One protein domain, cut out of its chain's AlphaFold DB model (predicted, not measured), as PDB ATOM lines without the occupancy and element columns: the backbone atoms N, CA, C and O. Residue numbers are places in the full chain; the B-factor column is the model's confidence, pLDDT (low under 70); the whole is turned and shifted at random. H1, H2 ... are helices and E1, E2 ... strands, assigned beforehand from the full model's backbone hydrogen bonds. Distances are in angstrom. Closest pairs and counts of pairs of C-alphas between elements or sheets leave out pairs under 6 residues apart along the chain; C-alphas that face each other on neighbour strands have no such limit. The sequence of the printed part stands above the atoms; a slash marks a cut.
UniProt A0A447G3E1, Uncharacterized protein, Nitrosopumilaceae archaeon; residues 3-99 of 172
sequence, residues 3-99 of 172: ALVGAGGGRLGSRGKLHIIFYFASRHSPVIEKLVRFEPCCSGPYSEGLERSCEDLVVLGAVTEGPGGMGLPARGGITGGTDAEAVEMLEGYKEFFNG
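AT A GLANCE: This is residues 3 to 99 of the 172 residues of an uncharacterized protein of Nitrosopumilaceae archaeon (UniProt A0A447G3E1). A small sheet of three strands, E1, E5 and E4, and a separate strand hairpin, E2 and E3, lie at two ends of the domain, and helix H3 spans the distance from the hairpin to the sheet. H1 lies nearest the middle, pairs with H2 as a helical hairpin, and has H4 slanting across it on a different side from H3. The 97 printed residues include four named helices and five named strands, in the order E1 H1 H2 E2 E3 H3 E4 E5 H4; both sheets are antiparallel and the class is mixed, helices and strands. The whole is compact, with a radius of gyration of the C-alphas of 12.5 A and spans of 33 by 30 by 27 A.

IN THESE COORDINATES: The larger sheet has E1, residues 11 to 13, E5, residues 69 to 71, and E4, residues 64 to 66; C-alpha 11 is at (-47.686, 14.083, 43.291). H1, residues 15 to 26, is 16.3 A long, and H2, residues 30 to 36, 10.3 A. E2 is residues 39 to 41 and E3 residues 44 to 46. H3, residues 48 to 59, is 16.5 A long and begins at C-alpha (-33.587, 25.128, 54.363). H4, residues 84 to 98, is 20.8 A long and ends at C-alpha (-42.065, 14.239, 36.275).

HOW THE PARTS SIT: In the sheet E1 - E5 - E4, N 12 and O 70 are 2.8 A apart across E1 and E5, and N 64 and O 71 are 2.8 A apart across the hairpin E4 and E5, within hydrogen-bond range. H1, H3 and H4 are on this sheet but only graze it, with residues 15 to 21, 54 to 58 and 94 to 98. H1 touches H4 with residues 21 to 25 alone, closest at the C-alphas of Ile 21 and Tyr 93, 6.1 A, at a steep tilt of 47 degrees, opposite ways. H1 touches H2 with residues 22 to 26 alone, closest at the C-alphas of Ser 26 and Glu 33, 4.4 A, at a shallow tilt of 26 degrees, opposite ways. H3 touches H2 with residues 48 to 50 alone, closest at the C-alphas of Val 36 and Gly 49, 5.1 A. H3 and H4 are apart. The closest C-alphas of H1 and E3 are those of His 19 and Tyr 46, 6.0 A. In the hairpin E2 and E3, N 39 and O 46 are 2.9 A apart. In H1, H2, H3 and H4 every O i to N i+4 pair is within hydrogen-bond range.

THE WHOLE: The two C-alphas farthest apart, of Cys 42 and Arg 75, are 35.5 A apart. The printed part has no cut. The link E5 to H4, residues 72 to 83, is long. Mean pLDDT of the printed part is 72.1; 30 residues are under 70, among them 3 to 12 and 70 to 83.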
ATOM      1  N   ALA A   3     -47.832  25.981  48.164       48.22
ATOM      2  CA  ALA A   3     -49.154  26.103  47.554       48.22
ATOM      3  C   ALA A   3     -49.130  26.091  46.006       48.22
ATOM      4  O   ALA A   3     -50.088  25.623  45.398       48.22
ATOM      5  N   LEU A   4     -48.030  26.558  45.385       45.28
ATOM      6  CA  LEU A   4     -47.846  26.611  43.930       45.28
ATOM      7  C   LEU A   4     -47.822  25.238  43.281       45.28
ATOM      8  O   LEU A   4     -48.346  25.071  42.191       45.28
ATOM      9  N   VAL A   5     -47.196  24.263  43.929       48.34
ATOM     10  CA  VAL A   5     -46.833  23.008  43.256       48.34
ATOM     11  C   VAL A   5     -47.977  21.986  43.318       48.34
ATOM     12  O   VAL A   5     -48.002  20.981  42.603       48.34
ATOM     13  N   GLY A   6     -48.965  22.272  44.166       44.50
ATOM     14  CA  GLY A   6     -50.187  21.501  44.298       44.50
ATOM     15  C   GLY A   6     -51.313  21.909  43.340       44.50
ATOM     16  O   GLY A   6     -52.240  21.127  43.151       44.50
ATOM     17  N   ALA A   7     -51.267  23.081  42.702       42.47
ATOM     18  CA  ALA A   7     -52.403  23.593  41.927       42.47
ATOM     19  C   ALA A   7     -52.863  22.647  40.790       42.47
ATOM     20  O   ALA A   7     -54.050  22.631  40.465       42.47
ATOM     21  N   GLY A   8     -51.978  21.791  40.262       43.06
ATOM     22  CA  GLY A   8     -52.314  20.751  39.279       43.06
ATOM     23  C   GLY A   8     -52.771  19.377  39.811       43.06
ATOM     24  O   GLY A   8     -52.877  18.444  39.022       43.06
ATOM     25  N   GLY A   9     -52.988  19.175  41.120       47.56
ATOM     26  CA  GLY A   9     -53.539  17.913  41.662       47.56
ATOM     27  C   GLY A   9     -52.637  16.665  41.550       47.56
ATOM     28  O   GLY A   9     -53.116  15.538  41.684       47.56
ATOM     29  N   GLY A  10     -51.335  16.845  41.310       54.81
ATOM     30  CA  GLY A  10     -50.356  15.767  41.120       54.81
ATOM     31  C   GLY A  10     -49.470  15.494  42.342       54.81
ATOM     32  O   GLY A  10     -49.389  16.295  43.272       54.81
ATOM     33  N   ARG A  11     -48.762  14.357  42.326       62.03
ATOM     34  CA  ARG A  11     -47.686  14.083  43.291       62.03
ATOM     35  C   ARG A  11     -46.487  14.986  42.998       62.03
ATOM     36  O   ARG A  11     -46.125  15.191  41.843       62.03
ATOM     37  N   LEU A  12     -45.876  15.490  44.060       62.78
ATOM     38  CA  LEU A  12     -44.704  16.366  44.040       62.78
ATOM     39  C   LEU A  12     -43.389  15.582  43.921       62.78
ATOM     40  O   LEU A  12     -42.360  16.144  43.560       62.78
ATOM     41  N   GLY A  13     -43.436  14.274  44.188       70.19
ATOM     42  CA  GLY A  13     -42.257  13.414  44.238       70.19
ATOM     43  C   GLY A  13     -41.519  13.517  45.573       70.19
ATOM     44  O   GLY A  13     -42.058  14.024  46.563       70.19
ATOM     45  N   SER A  14     -40.308  12.961  45.623       77.75
ATOM     46  CA  SER A  14     -39.448  12.996  46.809       77.75
ATOM     47  C   SER A  14     -39.015  14.430  47.151       77.75
ATOM     48  O   SER A  14     -39.026  15.314  46.292       77.75
ATOM     49  N   ARG A  15     -38.597  14.675  48.402       79.25
ATOM     50  CA  ARG A  15     -38.088  15.998  48.808       79.25
ATOM     51  C   ARG A  15     -36.931  16.452  47.914       79.25
ATOM     52  O   ARG A  15     -36.970  17.559  47.394       79.25
ATOM     53  N   GLY A  16     -35.973  15.568  47.617       81.00
ATOM     54  CA  GLY A  16     -34.852  15.876  46.715       81.00
ATOM     55  C   GLY A  16     -35.293  16.342  45.321       81.00
ATOM     56  O   GLY A  16     -34.746  17.304  44.786       81.00
ATOM     57  N   LYS A  17     -36.348  15.738  44.760       83.19
ATOM     58  CA  LYS A  17     -36.922  16.178  43.483       83.19
ATOM     59  C   LYS A  17     -37.469  17.602  43.551       83.19
ATOM     60  O   LYS A  17     -37.253  18.377  42.623       83.19
ATOM     61  N   LEU A  18     -38.134  17.964  44.646       83.94
ATOM     62  CA  LEU A  18     -38.620  19.327  44.846       83.94
ATOM     63  C   LEU A  18     -37.484  20.339  44.917       83.94
ATOM     64  O   LEU A  18     -37.584  21.382  44.274       83.94
ATOM     65  N   HIS A  19     -36.397  20.033  45.627       86.62
ATOM     66  CA  HIS A  19     -35.234  20.921  45.646       86.62
ATOM     67  C   HIS A  19     -34.673  21.152  44.246       86.62
ATOM     68  O   HIS A  19     -34.423  22.296  43.880       86.62
ATOM     69  N   ILE A  20     -34.560  20.103  43.427       88.75
ATOM     70  CA  ILE A  20     -34.092  20.225  42.040       88.75
ATOM     71  C   ILE A  20     -35.055  21.083  41.201       88.75
ATOM     72  O   ILE A  20     -34.609  22.000  40.511       88.75
ATOM     73  N   ILE A  21     -36.368  20.836  41.284       87.19
ATOM     74  CA  ILE A  21     -37.392  21.615  40.563       87.19
ATOM     75  C   ILE A  21     -37.294  23.102  40.924       87.19
ATOM     76  O   ILE A  21     -37.172  23.951  40.040       87.19
ATOM     77  N   PHE A  22     -37.322  23.422  42.219       86.38
ATOM     78  CA  PHE A  22     -37.264  24.808  42.679       86.38
ATOM     79  C   PHE A  22     -35.916  25.460  42.387       86.38
ATOM     80  O   PHE A  22     -35.884  26.654  42.102       86.38
ATOM     81  N   TYR A  23     -34.819  24.702  42.407       90.62
ATOM     82  CA  TYR A  23     -33.510  25.211  42.030       90.62
ATOM     83  C   TYR A  23     -33.502  25.665  40.566       90.62
ATOM     84  O   TYR A  23     -33.188  26.824  40.291       90.62
ATOM     85  N   PHE A  24     -33.934  24.822  39.623       89.88
ATOM     86  CA  PHE A  24     -33.992  25.218  38.210       89.88
ATOM     87  C   PHE A  24     -34.980  26.363  37.956       89.88
ATOM     88  O   PHE A  24     -34.658  27.274  37.189       89.88
ATOM     89  N   ALA A  25     -36.125  26.380  38.642       86.31
ATOM     90  CA  ALA A  25     -37.069  27.494  38.569       86.31
ATOM     91  C   ALA A  25     -36.471  28.801  39.121       86.31
ATOM     92  O   ALA A  25     -36.646  29.866  38.533       86.31
ATOM     93  N   SER A  26     -35.697  28.729  40.208       87.25
ATOM     94  CA  SER A  26     -35.053  29.900  40.817       87.25
ATOM     95  C   SER A  26     -34.052  30.583  39.891       87.25
ATOM     96  O   SER A  26     -33.956  31.806  39.887       87.25
ATOM     97  N   ARG A  27     -33.382  29.819  39.020       88.12
ATOM     98  CA  ARG A  27     -32.454  30.369  38.020       88.12
ATOM     99  C   ARG A  27     -33.138  31.210  36.943       88.12
ATOM    100  O   ARG A  27     -32.464  31.989  36.277       88.12
ATOM    101  N   HIS A  28     -34.447  31.046  36.771       85.12
ATOM    102  CA  HIS A  28     -35.239  31.748  35.759       85.12
ATOM    103  C   HIS A  28     -36.240  32.730  36.377       85.12
ATOM    104  O   HIS A  28     -36.847  33.520  35.660       85.12
ATOM    105  N   SER A  29     -36.384  32.726  37.706       80.00
ATOM    106  CA  SER A  29     -37.266  33.625  38.439       80.00
ATOM    107  C   SER A  29     -36.563  34.187  39.679       80.00
ATOM    108  O   SER A  29     -36.457  33.500  40.702       80.00
ATOM    109  N   PRO A  30     -36.166  35.475  39.654       81.00
ATOM    110  CA  PRO A  30     -35.604  36.161  40.820       81.00
ATOM    111  C   PRO A  30     -36.557  36.193  42.022       81.00
ATOM    112  O   PRO A  30     -36.131  36.367  43.164       81.00
ATOM    113  N   VAL A  31     -37.866  36.062  41.775       78.06
ATOM    114  CA  VAL A  31     -38.875  35.944  42.832       78.06
ATOM    115  C   VAL A  31     -38.681  34.628  43.574       78.06
ATOM    116  O   VAL A  31     -38.574  34.640  44.797       78.06
ATOM    117  N   ILE A  32     -38.565  33.509  42.852       76.81
ATOM    118  CA  ILE A  32     -38.327  32.190  43.450       76.81
ATOM    119  C   ILE A  32     -36.961  32.162  44.152       76.81
ATOM    120  O   ILE A  32     -36.879  31.732  45.300       76.81
ATOM    121  N   GLU A  33     -35.905  32.685  43.529       82.56
ATOM    122  CA  GLU A  33     -34.553  32.734  44.115       82.56
ATOM    123  C   GLU A  33     -34.519  33.396  45.500       82.56
ATOM    124  O   GLU A  33     -34.002  32.819  46.460       82.56
ATOM    125  N   LYS A  34     -35.127  34.583  45.632       80.06
ATOM    126  CA  LYS A  34     -35.168  35.333  46.901       80.06
ATOM    127  C   LYS A  34     -35.888  34.586  48.015       80.06
ATOM    128  O   LYS A  34     -35.607  34.838  49.188       80.06
ATOM    129  N   LEU A  35     -36.838  33.739  47.639       73.06
ATOM    130  CA  LEU A  35     -37.765  33.093  48.545       73.06
ATOM    131  C   LEU A  35     -37.208  31.806  49.153       73.06
ATOM    132  O   LEU A  35     -37.369  31.597  50.353       73.06
ATOM    133  N   VAL A  36     -36.569  30.959  48.345       78.50
ATOM    134  CA  VAL A  36     -36.055  29.666  48.816       78.50
ATOM    135  C   VAL A  36     -34.586  29.731  49.211       78.50
ATOM    136  O   VAL A  36     -34.259  29.198  50.264       78.50
ATOM    137  N   ARG A  37     -33.735  30.433  48.446       81.94
ATOM    138  CA  ARG A  37     -32.262  30.443  48.576       81.94
ATOM    139  C   ARG A  37     -31.648  29.037  48.623       81.94
ATOM    140  O   ARG A  37     -31.887  28.259  49.542       81.94
ATOM    141  N   PHE A  38     -30.829  28.721  47.630       87.00
ATOM    142  CA  PHE A  38     -30.192  27.412  47.532       87.00
ATOM    143  C   PHE A  38     -28.720  27.472  47.893       87.00
ATOM    144  O   PHE A  38     -28.006  28.387  47.485       87.00
ATOM    145  N   GLU A  39     -28.280  26.443  48.600       85.19
ATOM    146  CA  GLU A  39     -26.882  26.157  48.864       85.19
ATOM    147  C   GLU A  39     -26.517  24.814  48.219       85.19
ATOM    148  O   GLU A  39     -27.347  23.895  48.191       85.19
ATOM    149  N   PRO A  40     -25.297  24.676  47.677       82.56
ATOM    150  CA  PRO A  40     -24.815  23.388  47.210       82.56
ATOM    151  C   PRO A  40     -24.759  22.393  48.369       82.56
ATOM    152  O   PRO A  40     -24.222  22.697  49.435       82.56
ATOM    153  N   CYS A  41     -25.286  21.191  48.166       78.12
ATOM    154  CA  CYS A  41     -25.255  20.130  49.165       78.12
ATOM    155  C   CYS A  41     -24.841  18.798  48.531       78.12
ATOM    156  O   CYS A  41     -24.744  18.660  47.309       78.12
ATOM    157  N   CYS A  42     -24.580  17.803  49.376       66.81
ATOM    158  CA  CYS A  42     -24.125  16.479  48.965       66.81
ATOM    159  C   CYS A  42     -25.116  15.785  48.010       66.81
ATOM    160  O   CYS A  42     -24.737  15.115  47.060       66.81
ATOM    161  N   SER A  43     -26.418  15.970  48.210       67.12
ATOM    162  CA  SER A  43     -27.457  15.353  47.375       67.12
ATOM    163  C   SER A  43     -28.025  16.286  46.299       67.12
ATOM    164  O   SER A  43     -29.125  16.044  45.806       67.12
ATOM    165  N   GLY A  44     -27.291  17.342  45.940       76.81
ATOM    166  CA  GLY A  44     -27.738  18.386  45.018       76.81
ATOM    167  C   GLY A  44     -28.128  19.670  45.744       76.81
ATOM    168  O   GLY A  44     -27.777  19.837  46.914       76.81
ATOM    169  N   PRO A  45     -28.833  20.594  45.070       85.06
ATOM    170  CA  PRO A  45     -29.198  21.862  45.679       85.06
ATOM    171  C   PRO A  45     -30.062  21.613  46.912       85.06
ATOM    172  O   PRO A  45     -30.955  20.768  46.885       85.06
ATOM    173  N   TYR A  46     -29.807  22.357  47.982       87.38
ATOM    174  CA  TYR A  46     -30.591  22.291  49.206       87.38
ATOM    175  C   TYR A  46     -31.044  23.684  49.627       87.38
ATOM    176  O   TYR A  46     -30.279  24.646  49.586       87.38
ATOM    177  N   SER A  47     -32.300  23.791  50.040       87.25
ATOM    178  CA  SER A  47     -32.881  24.998  50.614       87.25
ATOM    179  C   SER A  47     -33.535  24.678  51.955       87.25
ATOM    180  O   SER A  47     -34.569  24.010  52.022       87.25
ATOM    181  N   GLU A  48     -32.973  25.219  53.035       86.19
ATOM    182  CA  GLU A  48     -33.587  25.128  54.363       86.19
ATOM    183  C   GLU A  48     -34.975  25.794  54.380       86.19
ATOM    184  O   GLU A  48     -35.914  25.294  54.999       86.19
ATOM    185  N   GLY A  49     -35.136  26.902  53.644       80.81
ATOM    186  CA  GLY A  49     -36.421  27.582  53.493       80.81
ATOM    187  C   GLY A  49     -37.482  26.701  52.831       80.81
ATOM    188  O   GLY A  49     -38.645  26.718  53.249       80.81
ATOM    189  N   LEU A  50     -37.089  25.899  51.834       83.44
ATOM    190  CA  LEU A  50     -37.978  24.947  51.176       83.44
ATOM    191  C   LEU A  50     -38.372  23.804  52.115       83.44
ATOM    192  O   LEU A  50     -39.551  23.462  52.165       83.44
ATOM    193  N   GLU A  51     -37.424  23.252  52.879       84.50
ATOM    194  CA  GLU A  51     -37.703  22.186  53.854       84.50
ATOM    195  C   GLU A  51     -38.676  22.646  54.936       84.50
ATOM    196  O   GLU A  51     -39.721  22.024  55.114       84.50
ATOM    197  N   ARG A  52     -38.408  23.791  55.578       81.88
ATOM    198  CA  ARG A  52     -39.320  24.358  56.586       81.88
ATOM    199  C   ARG A  52     -40.715  24.589  56.012       81.88
ATOM    200  O   ARG A  52     -41.715  24.254  56.634       81.88
ATOM    201  N   SER A  53     -40.789  25.089  54.777       76.38
ATOM    202  CA  SER A  53     -42.071  25.297  54.101       76.38
ATOM    203  C   SER A  53     -42.801  23.976  53.798       76.38
ATOM    204  O   SER A  53     -44.032  23.956  53.785       76.38
ATOM    205  N   CYS A  54     -42.078  22.882  53.531       77.44
ATOM    206  CA  CYS A  54     -42.673  21.553  53.366       77.44
ATOM    207  C   CYS A  54     -43.218  21.036  54.698       77.44
ATOM    208  O   CYS A  54     -44.357  20.575  54.754       77.44
ATOM    209  N   GLU A  55     -42.430  21.152  55.767       81.69
ATOM    210  CA  GLU A  55     -42.810  20.735  57.118       81.69
ATOM    211  C   GLU A  55     -44.057  21.472  57.604       81.69
ATOM    212  O   GLU A  55     -45.019  20.826  58.024       81.69
ATOM    213  N   ASP A  56     -44.096  22.797  57.448       77.31
ATOM    214  CA  ASP A  56     -45.258  23.616  57.795       77.31
ATOM    215  C   ASP A  56     -46.520  23.130  57.072       77.31
ATOM    216  O   ASP A  56     -47.589  23.013  57.671       77.31
ATOM    217  N   LEU A  57     -46.421  22.792  55.784       72.81
ATOM    218  CA  LEU A  57     -47.569  22.309  55.017       72.81
ATOM    219  C   LEU A  57     -48.024  20.906  55.411       72.81
ATOM    220  O   LEU A  57     -49.226  20.632  55.363       72.81
ATOM    221  N   VAL A  58     -47.101  20.029  55.800       76.69
ATOM    222  CA  VAL A  58     -47.444  18.713  56.347       76.69
ATOM    223  C   VAL A  58     -48.154  18.875  57.691       76.69
ATOM    224  O   VAL A  58     -49.219  18.292  57.893       76.69
ATOM    225  N   VAL A  59     -47.629  19.723  58.582       79.50
ATOM    226  CA  VAL A  59     -48.233  20.023  59.894       79.50
ATOM    227  C   VAL A  59     -49.624  20.640  59.742       79.50
ATOM    228  O   VAL A  59     -50.551  20.265  60.459       79.50
ATOM    229  N   LEU A  60     -49.798  21.545  58.778       70.50
ATOM    230  CA  LEU A  60     -51.088  22.165  58.461       70.50
ATOM    231  C   LEU A  60     -52.066  21.214  57.747       70.50
ATOM    232  O   LEU A  60     -53.194  21.611  57.453       70.50
ATOM    233  N   GLY A  61     -51.657  19.977  57.442       67.94
ATOM    234  CA  GLY A  61     -52.472  19.003  56.714       67.94
ATOM    235  C   GLY A  61     -52.752  19.404  55.263       67.94
ATOM    236  O   GLY A  61     -53.649  18.848  54.631       67.94
ATOM    237  N   ALA A  62     -52.004  20.373  54.733       66.44
ATOM    238  CA  ALA A  62     -52.120  20.872  53.368       66.44
ATOM    239  C   ALA A  62     -51.396  19.984  52.349       66.44
ATOM    240  O   ALA A  62     -51.672  20.076  51.155       66.44
ATOM    241  N   VAL A  63     -50.478  19.130  52.807       70.19
ATOM    242  CA  VAL A  63     -49.750  18.135  52.015       70.19
ATOM    243  C   VAL A  63     -49.663  16.847  52.836       70.19
ATOM    244  O   VAL A  63     -49.495  16.880  54.050       70.19
ATOM    245  N   THR A  64     -49.781  15.701  52.175       71.19
ATOM    246  CA  THR A  64     -49.517  14.379  52.753       71.19
ATOM    247  C   THR A  64     -48.163  13.866  52.279       71.19
ATOM    248  O   THR A  64     -47.855  13.968  51.092       71.19
ATOM    249  N   GLU A  65     -47.384  13.273  53.179       72.25
ATOM    250  CA  GLU A  65     -46.119  12.603  52.864       72.25
ATOM    251  C   GLU A  65     -46.303  11.080  52.939       72.25
ATOM    252  O   GLU A  65     -46.983  10.565  53.829       72.25
ATOM    253  N   GLY A  66     -45.740  10.340  51.981       71.81
ATOM    254  CA  GLY A  66     -45.847   8.881  51.949       71.81
ATOM    255  C   GLY A  66     -44.820   8.202  51.035       71.81
ATOM    256  O   GLY A  66     -43.941   8.868  50.492       71.81
ATOM    257  N   PRO A  67     -44.941   6.878  50.800       57.94
ATOM    258  CA  PRO A  67     -43.949   6.069  50.072       57.94
ATOM    259  C   PRO A  67     -43.676   6.478  48.614       57.94
ATOM    260  O   PRO A  67     -42.806   5.908  47.971       57.94
ATOM    261  N   GLY A  68     -44.426   7.439  48.069       60.59
ATOM    262  CA  GLY A  68     -44.192   8.015  46.742       60.59
ATOM    263  C   GLY A  68     -43.997   9.528  46.776       60.59
ATOM    264  O   GLY A  68     -44.333  10.192  45.796       60.59
ATOM    265  N   GLY A  69     -43.521  10.056  47.906       70.00
ATOM    266  CA  GLY A  69     -43.225  11.467  48.106       70.00
ATOM    267  C   GLY A  69     -44.384  12.278  48.674       70.00
ATOM    268  O   GLY A  69     -45.319  11.738  49.272       70.00
ATOM    269  N   MET A  70     -44.300  13.592  48.484       69.81
ATOM    270  CA  MET A  70     -45.328  14.531  48.914       69.81
ATOM    271  C   MET A  70     -46.457  14.629  47.883       69.81
ATOM    272  O   MET A  70     -46.236  14.568  46.673       69.81
ATOM    273  N   GLY A  71     -47.693  14.777  48.346       62.41
ATOM    274  CA  GLY A  71     -48.869  14.950  47.497       62.41
ATOM    275  C   GLY A  71     -49.931  15.784  48.193       62.41
ATOM    276  O   GLY A  71     -49.972  15.836  49.419       62.41
ATOM    277  N   LEU A  72     -50.794  16.450  47.431       58.91
ATOM    278  CA  LEU A  72     -51.902  17.181  48.033       58.91
ATOM    279  C   LEU A  72     -52.971  16.232  48.599       58.91
ATOM    280  O   LEU A  72     -53.279  15.211  47.975       58.91
ATOM    281  N   PRO A  73     -53.631  16.598  49.710       53.41
ATOM    282  CA  PRO A  73     -54.906  16.003  50.067       53.41
ATOM    283  C   PRO A  73     -55.930  16.327  48.969       53.41
ATOM    284  O   PRO A  73     -55.939  17.427  48.417       53.41
ATOM    285  N   ALA A  74     -56.845  15.396  48.692       45.78
ATOM    286  CA  ALA A  74     -57.820  15.454  47.591       45.78
ATOM    287  C   ALA A  74     -58.763  16.689  47.568       45.78
ATOM    288  O   ALA A  74     -59.642  16.768  46.714       45.78
ATOM    289  N   ARG A  75     -58.637  17.631  48.515       40.78
ATOM    290  CA  ARG A  75     -59.502  18.812  48.676       40.78
ATOM    291  C   ARG A  75     -58.772  20.132  48.983       40.78
ATOM    292  O   ARG A  75     -59.441  21.104  49.315       40.78
ATOM    293  N   GLY A  76     -57.443  20.205  48.890       37.62
ATOM    294  CA  GLY A  76     -56.688  21.396  49.312       37.62
ATOM    295  C   GLY A  76     -55.975  22.119  48.174       37.62
ATOM    296  O   GLY A  76     -54.822  21.814  47.903       37.62
ATOM    297  N   GLY A  77     -56.621  23.099  47.538       44.06
ATOM    298  CA  GLY A  77     -55.929  24.104  46.725       44.06
ATOM    299  C   GLY A  77     -55.676  25.348  47.573       44.06
ATOM    300  O   GLY A  77     -56.631  25.976  48.024       44.06
ATOM    301  N   ILE A  78     -54.417  25.709  47.825       41.34
ATOM    302  CA  ILE A  78     -54.098  26.959  48.525       41.34
ATOM    303  C   ILE A  78     -53.952  28.058  47.470       41.34
ATOM    304  O   ILE A  78     -52.905  28.222  46.852       41.34
ATOM    305  N   THR A  79     -55.018  28.822  47.251       44.66
ATOM    306  CA  THR A  79     -55.003  30.022  46.409       44.66
ATOM    307  C   THR A  79     -54.612  31.223  47.266       44.66
ATOM    308  O   THR A  79     -55.444  31.774  47.985       44.66
ATOM    309  N   GLY A  80     -53.344  31.626  47.226       41.25
ATOM    310  CA  GLY A  80     -52.871  32.809  47.946       41.25
ATOM    311  C   GLY A  80     -52.013  33.692  47.055       41.25
ATOM    312  O   GLY A  80     -50.846  33.373  46.878       41.25
ATOM    313  N   GLY A  81     -52.600  34.769  46.513       47.50
ATOM    314  CA  GLY A  81     -51.943  35.955  45.930       47.50
ATOM    315  C   GLY A  81     -50.572  35.740  45.289       47.50
ATOM    316  O   GLY A  81     -49.631  36.448  45.631       47.50
ATOM    317  N   THR A  82     -50.439  34.729  44.431       55.88
ATOM    318  CA  THR A  82     -49.151  34.392  43.827       55.88
ATOM    319  C   THR A  82     -49.088  34.938  42.412       55.88
ATOM    320  O   THR A  82     -50.085  34.914  41.694       55.88
ATOM    321  N   ASP A  83     -47.909  35.417  42.034       68.06
ATOM    322  CA  ASP A  83     -47.543  35.725  40.661       68.06
ATOM    323  C   ASP A  83     -47.842  34.524  39.745       68.06
ATOM    324  O   ASP A  83     -47.275  33.441  39.915       68.06
ATOM    325  N   ALA A  84     -48.788  34.710  38.822       70.56
ATOM    326  CA  ALA A  84     -49.270  33.660  37.930       70.56
ATOM    327  C   ALA A  84     -48.149  33.124  37.027       70.56
ATOM    328  O   ALA A  84     -48.133  31.933  36.726       70.56
ATOM    329  N   GLU A  85     -47.178  33.971  36.679       74.38
ATOM    330  CA  GLU A  85     -46.029  33.601  35.855       74.38
ATOM    331  C   GLU A  85     -45.117  32.602  36.586       74.38
ATOM    332  O   GLU A  85     -44.703  31.587  36.026       74.38
ATOM    333  N   ALA A  86     -44.862  32.827  37.878       71.38
ATOM    334  CA  ALA A  86     -44.071  31.908  38.695       71.38
ATOM    335  C   ALA A  86     -44.780  30.555  38.901       71.38
ATOM    336  O   ALA A  86     -44.119  29.519  38.991       71.38
ATOM    337  N   VAL A  87     -46.119  30.559  38.971       72.44
ATOM    338  CA  VAL A  87     -46.941  29.339  39.066       72.44
ATOM    339  C   VAL A  87     -46.834  28.524  37.781       72.44
ATOM    340  O   VAL A  87     -46.525  27.336  37.841       72.44
ATOM    341  N   GLU A  88     -47.052  29.160  36.631       76.69
ATOM    342  CA  GLU A  88     -46.981  28.512  35.320       76.69
ATOM    343  C   GLU A  88     -45.581  27.943  35.052       76.69
ATOM    344  O   GLU A  88     -45.443  26.788  34.646       76.69
ATOM    345  N   MET A  89     -44.532  28.699  35.387       79.31
ATOM    346  CA  MET A  89     -43.147  28.239  35.285       79.31
ATOM    347  C   MET A  89     -42.884  26.989  36.137       79.31
ATOM    348  O   MET A  89     -42.251  26.038  35.673       79.31
ATOM    349  N   LEU A  90     -43.358  26.969  37.387       77.00
ATOM    350  CA  LEU A  90     -43.164  25.829  38.283       77.00
ATOM    351  C   LEU A  90     -43.942  24.589  37.838       77.00
ATOM    352  O   LEU A  90     -43.407  23.484  37.946       77.00
ATOM    353  N   GLU A  91     -45.158  24.745  37.314       76.81
ATOM    354  CA  GLU A  91     -45.893  23.625  36.713       76.81
ATOM    355  C   GLU A  91     -45.166  23.097  35.467       76.81
ATOM    356  O   GLU A  91     -44.982  21.886  35.351       76.81
ATOM    357  N   GLY A  92     -44.616  23.968  34.612       82.81
ATOM    358  CA  GLY A  92     -43.795  23.552  33.469       82.81
ATOM    359  C   GLY A  92     -42.563  22.731  33.877       82.81
ATOM    360  O   GLY A  92     -42.307  21.660  33.322       82.81
ATOM    361  N   TYR A  93     -41.824  23.169  34.906       85.44
ATOM    362  CA  TYR A  93     -40.702  22.388  35.441       85.44
ATOM    363  C   TYR A  93     -41.147  21.067  36.062       85.44
ATOM    364  O   TYR A  93     -40.484  20.043  35.887       85.44
ATOM    365  N   LYS A  94     -42.262  21.066  36.789       81.56
ATOM    366  CA  LYS A  94     -42.816  19.856  37.389       81.56
ATOM    367  C   LYS A  94     -43.215  18.843  36.324       81.56
ATOM    368  O   LYS A  94     -42.866  17.677  36.475       81.56
ATOM    369  N   GLU A  95     -43.909  19.255  35.267       84.12
ATOM    370  CA  GLU A  95     -44.267  18.378  34.149       84.12
ATOM    371  C   GLU A  95     -43.020  17.797  33.483       84.12
ATOM    372  O   GLU A  95     -42.908  16.577  33.341       84.12
ATOM    373  N   PHE A  96     -42.038  18.650  33.183       88.44
ATOM    374  CA  PHE A  96     -40.765  18.244  32.594       88.44
ATOM    375  C   PHE A  96     -40.030  17.201  33.451       88.44
ATOM    376  O   PHE A  96     -39.695  16.110  32.983       88.44
ATOM    377  N   PHE A  97     -39.821  17.489  34.738       88.00
ATOM    378  CA  PHE A  97     -39.080  16.606  35.637       88.00
ATOM    379  C   PHE A  97     -39.891  15.389  36.103       88.00
ATOM    380  O   PHE A  97     -39.310  14.384  36.519       88.00
ATOM    381  N   ASN A  98     -41.223  15.412  36.022       84.69
ATOM    382  CA  ASN A  98     -42.065  14.239  36.275       84.69
ATOM    383  C   ASN A  98     -41.952  13.154  35.205       84.69
ATOM    384  O   ASN A  98     -42.230  11.998  35.516       84.69
ATOM    385  N   GLY A  99     -41.445  13.480  34.015       86.69
ATOM    386  CA  GLY A  99     -41.058  12.477  33.022       86.69
ATOM    387  C   GLY A  99     -39.839  11.634  33.424       86.69
ATOM    388  O   GLY A  99     -39.638  10.555  32.868       86.69
TER     389      GLY A  99